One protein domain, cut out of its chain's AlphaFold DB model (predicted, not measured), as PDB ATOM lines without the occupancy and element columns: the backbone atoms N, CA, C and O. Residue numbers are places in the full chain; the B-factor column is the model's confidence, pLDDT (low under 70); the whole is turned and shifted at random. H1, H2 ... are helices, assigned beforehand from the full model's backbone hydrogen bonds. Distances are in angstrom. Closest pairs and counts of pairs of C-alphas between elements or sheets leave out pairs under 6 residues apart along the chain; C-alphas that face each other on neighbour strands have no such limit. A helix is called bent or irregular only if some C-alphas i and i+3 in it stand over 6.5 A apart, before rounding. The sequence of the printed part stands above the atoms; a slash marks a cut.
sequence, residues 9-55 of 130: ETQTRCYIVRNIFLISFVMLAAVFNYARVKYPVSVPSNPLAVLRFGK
ATOM      1  N   GLU A   9     514.391 412.927 386.140       39.53
ATOM      2  CA  GLU A   9     514.636 413.730 384.930       39.53
ATOM      3  C   GLU A   9     516.075 413.601 384.379       39.53
ATOM      4  O   GLU A   9     516.307 413.599 383.166       39.53
ATOM      5  N   THR A  10     517.056 413.406 385.264       39.97
ATOM      6  CA  THR A  10     518.465 413.154 384.897       39.97
ATOM      7  C   THR A  10     518.677 411.749 384.333       39.97
ATOM      8  O   THR A  10     519.585 411.526 383.528       39.97
ATOM      9  N   GLN A  11     517.837 410.796 384.738       38.97
ATOM     10  CA  GLN A  11     517.956 409.390 384.366       38.97
ATOM     11  C   GLN A  11     517.524 409.165 382.907       38.97
ATOM     12  O   GLN A  11     518.271 408.558 382.138       38.97
ATOM     13  N   THR A  12     516.419 409.780 382.471       41.28
ATOM     14  CA  THR A  12     515.927 409.706 381.080       41.28
ATOM     15  C   THR A  12     516.898 410.330 380.074       41.28
ATOM     16  O   THR A  12     517.152 409.747 379.017       41.28
ATOM     17  N   ARG A  13     517.528 411.469 380.413       33.84
ATOM     18  CA  ARG A  13     518.574 412.066 379.561       33.84
ATOM     19  C   ARG A  13     519.776 411.134 379.418       33.84
ATOM     20  O   ARG A  13     520.251 410.952 378.303       33.84
ATOM     21  N   CYS A  14     520.219 410.490 380.499       38.31
ATOM     22  CA  CYS A  14     521.348 409.554 380.483       38.31
ATOM     23  C   CYS A  14     521.107 408.296 379.628       38.31
ATOM     24  O   CYS A  14     522.055 407.788 379.024       38.31
ATOM     25  N   TYR A  15     519.872 407.794 379.534       45.25
ATOM     26  CA  TYR A  15     519.570 406.593 378.741       45.25
ATOM     27  C   TYR A  15     519.588 406.834 377.226       45.25
ATOM     28  O   TYR A  15     520.075 405.978 376.482       45.25
ATOM     29  N   ILE A  16     519.134 408.002 376.760       46.75
ATOM     30  CA  ILE A  16     519.132 408.344 375.327       46.75
ATOM     31  C   ILE A  16     520.571 408.526 374.811       46.75
ATOM     32  O   ILE A  16     520.926 407.974 373.767       46.75
ATOM     33  N   VAL A  17     521.453 409.199 375.569       46.97
ATOM     34  CA  VAL A  17     522.864 409.376 375.153       46.97
ATOM     35  C   VAL A  17     523.680 408.078 375.248       46.97
ATOM     36  O   VAL A  17     524.642 407.909 374.499       46.97
ATOM     37  N   ARG A  18     523.295 407.132 376.125       51.38
ATOM     38  CA  ARG A  18     524.000 405.844 376.304       51.38
ATOM     39  C   ARG A  18     523.951 404.941 375.067       51.38
ATOM     40  O   ARG A  18     524.884 404.166 374.879       51.38
ATOM     41  N   ASN A  19     522.916 405.035 374.229       53.28
ATOM     42  CA  ASN A  19     522.727 404.117 373.093       53.28
ATOM     43  C   ASN A  19     523.231 404.689 371.751       53.28
ATOM     44  O   ASN A  19     523.776 403.958 370.925       53.28
ATOM     45  N   ILE A  20     523.144 406.010 371.558       60.84
ATOM     46  CA  ILE A  20     523.576 406.687 370.318       60.84
ATOM     47  C   ILE A  20     525.078 406.499 370.060       60.84
ATOM     48  O   ILE A  20     525.492 406.280 368.923       60.84
ATOM     49  N   PHE A  21     525.907 406.531 371.110       67.19
ATOM     50  CA  PHE A  21     527.362 406.420 370.973       67.19
ATOM     51  C   PHE A  21     527.806 405.100 370.325       67.19
ATOM     52  O   PHE A  21     528.690 405.097 369.467       67.19
ATOM     53  N   LEU A  22     527.179 403.978 370.696       71.00
ATOM     54  CA  LEU A  22     527.551 402.671 370.159       71.00
ATOM     55  C   LEU A  22     527.125 402.521 368.695       71.00
ATOM     56  O   LEU A  22     527.895 401.994 367.895       71.00
ATOM     57  N   ILE A  23     525.946 403.031 368.331       73.88
ATOM     58  CA  ILE A  23     525.453 403.004 366.947       73.88
ATOM     59  C   ILE A  23     526.387 403.813 366.037       73.88
ATOM     60  O   ILE A  23     526.870 403.290 365.032       73.88
ATOM     61  N   SER A  24     526.727 405.045 366.427       82.94
ATOM     62  CA  SER A  24     527.653 405.898 365.669       82.94
ATOM     63  C   SER A  24     529.034 405.260 365.513       82.94
ATOM     64  O   SER A  24     529.632 405.312 364.438       82.94
ATOM     65  N   PHE A  25     529.534 404.603 366.564       81.94
ATOM     66  CA  PHE A  25     530.806 403.889 366.515       81.94
ATOM     67  C   PHE A  25     530.770 402.693 365.552       81.94
ATOM     68  O   PHE A  25     531.700 402.513 364.764       81.94
ATOM     69  N   VAL A  26     529.700 401.889 365.583       83.12
ATOM     70  CA  VAL A  26     529.514 400.755 364.662       83.12
ATOM     71  C   VAL A  26     529.478 401.239 363.214       83.12
ATOM     72  O   VAL A  26     530.154 400.655 362.366       83.12
ATOM     73  N   MET A  27     528.762 402.332 362.938       88.94
ATOM     74  CA  MET A  27     528.714 402.928 361.600       88.94
ATOM     75  C   MET A  27     530.095 403.399 361.141       88.94
ATOM     76  O   MET A  27     530.531 403.059 360.042       88.94
ATOM     77  N   LEU A  28     530.832 404.115 361.994       90.38
ATOM     78  CA  LEU A  28     532.174 404.583 361.654       90.38
ATOM     79  C   LEU A  28     533.140 403.408 361.419       90.38
ATOM     80  O   LEU A  28     533.916 403.419 360.462       90.38
ATOM     81  N   ALA A  29     533.055 402.354 362.233       88.56
ATOM     82  CA  ALA A  29     533.830 401.134 362.032       88.56
ATOM     83  C   ALA A  29     533.488 400.443 360.705       88.56
ATOM     84  O   ALA A  29     534.400 399.973 360.023       88.56
ATOM     85  N   ALA A  30     532.213 400.414 360.314       90.81
ATOM     86  CA  ALA A  30     531.782 399.882 359.024       90.81
ATOM     87  C   ALA A  30     532.366 400.689 357.852       90.81
ATOM     88  O   ALA A  30     532.897 400.093 356.914       90.81
ATOM     89  N   VAL A  31     532.368 402.023 357.944       93.50
ATOM     90  CA  VAL A  31     532.982 402.904 356.935       93.50
ATOM     91  C   VAL A  31     534.477 402.618 356.784       93.50
ATOM     92  O   VAL A  31     534.953 402.444 355.664       93.50
ATOM     93  N   PHE A  32     535.225 402.492 357.885       92.62
ATOM     94  CA  PHE A  32     536.655 402.155 357.816       92.62
ATOM     95  C   PHE A  32     536.911 400.738 357.300       92.62
ATOM     96  O   PHE A  32     537.870 400.516 356.561       92.62
ATOM     97  N   ASN A  33     536.050 399.777 357.639       91.06
ATOM     98  CA  ASN A  33     536.141 398.427 357.087       91.06
ATOM     99  C   ASN A  33     535.903 398.427 355.571       91.06
ATOM    100  O   ASN A  33     536.637 397.752 354.850       91.06
ATOM    101  N   TYR A  34     534.941 399.216 355.087       93.25
ATOM    102  CA  TYR A  34     534.708 399.416 353.657       93.25
ATOM    103  C   TYR A  34     535.899 400.112 352.981       93.25
ATOM    104  O   TYR A  34     536.393 399.646 351.953       93.25
ATOM    105  N   ALA A  35     536.423 401.182 353.587       92.31
ATOM    106  CA  ALA A  35     537.580 401.914 353.076       92.31
ATOM    107  C   ALA A  35     538.834 401.036 352.987       92.31
ATOM    108  O   ALA A  35     539.567 401.146 352.014       92.31
ATOM    109  N   ARG A  36     539.050 400.119 353.935       92.44
ATOM    110  CA  ARG A  36     540.150 399.144 353.886       92.44
ATOM    111  C   ARG A  36     540.053 398.208 352.680       92.44
ATOM    112  O   ARG A  36     541.070 397.881 352.082       92.44
ATOM    113  N   VAL A  37     538.842 397.775 352.319       91.50
ATOM    114  CA  VAL A  37     538.622 396.930 351.129       91.50
ATOM    115  C   VAL A  37     538.859 397.731 349.848       91.50
ATOM    116  O   VAL A  37     539.463 397.223 348.909       91.50
ATOM    117  N   LYS A  38     538.413 398.992 349.812       93.31
ATOM    118  CA  LYS A  38     538.490 399.845 348.618       93.31
ATOM    119  C   LYS A  38     539.864 400.497 348.404       93.31
ATOM    120  O   LYS A  38     540.275 400.688 347.266       93.31
ATOM    121  N   TYR A  39     540.567 400.832 349.485       93.50
ATOM    122  CA  TYR A  39     541.829 401.580 349.492       93.50
ATOM    123  C   TYR A  39     542.858 400.941 350.442       93.50
ATOM    124  O   TYR A  39     543.263 401.558 351.432       93.50
ATOM    125  N   PRO A  40     543.324 399.714 350.154       87.50
ATOM    126  CA  PRO A  40     544.189 398.961 351.066       87.50
ATOM    127  C   PRO A  40     545.556 399.621 351.309       87.50
ATOM    128  O   PRO A  40     546.147 399.430 352.368       87.50
ATOM    129  N   VAL A  41     546.054 400.420 350.357       90.50
ATOM    130  CA  VAL A  41     547.346 401.122 350.474       90.50
ATOM    131  C   VAL A  41     547.257 402.313 351.435       90.50
ATOM    132  O   VAL A  41     548.183 402.558 352.202       90.50
ATOM    133  N   SER A  42     546.144 403.050 351.414       90.06
ATOM    134  CA  SER A  42     545.950 404.251 352.240       90.06
ATOM    135  C   SER A  42     545.362 403.934 353.617       90.06
ATOM    136  O   SER A  42     545.648 404.637 354.582       90.06
ATOM    137  N   VAL A  43     544.539 402.885 353.716       88.00
ATOM    138  CA  VAL A  43     543.889 402.445 354.959       88.00
ATOM    139  C   VAL A  43     544.196 400.959 355.178       88.00
ATOM    140  O   VAL A  43     543.368 400.103 354.867       88.00
ATOM    141  N   PRO A  44     545.384 400.623 355.712       84.75
ATOM    142  CA  PRO A  44     545.797 399.229 355.883       84.75
ATOM    143  C   PRO A  44     545.022 398.510 356.997       84.75
ATOM    144  O   PRO A  44     544.836 397.293 356.959       84.75
ATOM    145  N   SER A  45     544.538 399.241 358.003       86.31
ATOM    146  CA  SER A  45     543.793 398.676 359.129       86.31
ATOM    147  C   SER A  45     542.725 399.640 359.640       86.31
ATOM    148  O   SER A  45     542.770 400.843 359.391       86.31
ATOM    149  N   ASN A  46     541.729 399.097 360.345       87.38
ATOM    150  CA  ASN A  46     540.701 399.908 360.979       87.38
ATOM    151  C   ASN A  46     541.236 400.437 362.324       87.38
ATOM    152  O   ASN A  46     541.420 399.631 363.243       87.38
ATOM    153  N   PRO A  47     541.445 401.757 362.488       85.94
ATOM    154  CA  PRO A  47     541.993 402.323 363.725       85.94
ATOM    155  C   PRO A  47     541.064 402.108 364.927       85.94
ATOM    156  O   PRO A  47     541.510 402.047 366.073       85.94
ATOM    157  N   LEU A  48     539.767 401.916 364.676       83.25
ATOM    158  CA  LEU A  48     538.760 401.676 365.707       83.25
ATOM    159  C   LEU A  48     538.816 400.255 366.279       83.25
ATOM    160  O   LEU A  48     538.203 399.987 367.315       83.25
ATOM    161  N   ALA A  49     539.575 399.345 365.660       79.38
ATOM    162  CA  ALA A  49     539.766 397.996 366.181       79.38
ATOM    163  C   ALA A  49     540.372 398.022 367.597       79.38
ATOM    164  O   ALA A  49     539.892 397.312 368.477       79.38
ATOM    165  N   VAL A  50     541.350 398.902 367.848       78.69
ATOM    166  CA  VAL A  50     542.045 399.032 369.145       78.69
ATOM    167  C   VAL A  50     541.072 399.376 370.278       78.69
ATOM    168  O   VAL A  50     541.133 398.795 371.362       78.69
ATOM    169  N   LEU A  51     540.109 400.259 370.003       73.75
ATOM    170  CA  LEU A  51     539.100 400.682 370.975       73.75
ATOM    171  C   LEU A  51     538.141 399.542 371.345       73.75
ATOM    172  O   LEU A  51     537.682 399.470 372.486       73.75
ATOM    173  N   ARG A  52     537.866 398.628 370.402       66.94
ATOM    174  CA  ARG A  52     537.021 397.444 370.625       66.94
ATOM    175  C   ARG A  52     537.709 396.403 371.513       66.94
ATOM    176  O   ARG A  52     537.037 395.782 372.331       66.94
ATOM    177  N   PHE A  53     539.025 396.231 371.378       56.88
ATOM    178  CA  PHE A  53     539.799 395.259 372.164       56.88
ATOM    179  C   PHE A  53     540.119 395.738 373.584       56.88
ATOM    180  O   PHE A  53     540.121 394.931 374.512       56.88
ATOM    181  N   GLY A  54     540.331 397.040 373.787       59.44
ATOM    182  CA  GLY A  54     540.776 397.580 375.077       59.44
ATOM    183  C   GLY A  54     539.726 397.631 376.198       59.44
ATOM    184  O   GLY A  54     539.985 398.245 377.226       59.44
ATOM    185  N   LYS A  55     538.524 397.052 376.024       59.53
ATOM    186  CA  LYS A  55     537.371 397.208 376.951       59.53
ATOM    187  C   LYS A  55     537.061 398.676 377.314       59.53
ATOM    188  O   LYS A  55     536.368 398.942 378.290       59.53
TER     189      LYS A  55
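AT A GLANCE: This is residues 9 to 55 of the 130 residues of an uncharacterized protein of Pelobacter propionicus (strain DSM 2379 / NBRC 103807 / OttBd1) (UniProt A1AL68). One long helix, H1, makes nearly the whole length of a rod, and after it the chain folds back beside its second half, through a link to the very short helix H2. The first part of H1, residues 9 to 24, sticks out free. The printed part has 47 residues, with two named helices in the order H1, H2 and no named strand; the class is all helix. It is only just extended, close to loose, with a radius of gyration of the C-alphas of 14.6 A and spans of 49 by 20 by 10 A.

IN THESE COORDINATES: H1, residues 9 to 38, begins at C-alpha 9 (514.636, 413.730, 384.930) and is 45.6 A long from first to last C-alpha. It is neither bent nor irregular, but only just: C-alphas 18 and 21 are 6.3 A apart. H2, residues 49 to 53, is 6.6 A long and ends at C-alpha 53 (539.799, 395.259, 372.164).

HOW THE PARTS SIT: H1 and H2 are close but not clearly touching; their closest C-alphas, those of Ala 29 and Ala 49, are 7.9 A apart. A short link of 10 residues joins them. In H2 every O i to N i+4 pair is within hydrogen-bond range; in H1, 20 of 26 are.

THE WHOLE: The two C-alphas farthest apart, those of Glu 9 and Val 41, are 49.2 A apart. The printed part has no cut. Its mean pLDDT is 73.3, with residues 9 to 21 and 52 to 55 under 70.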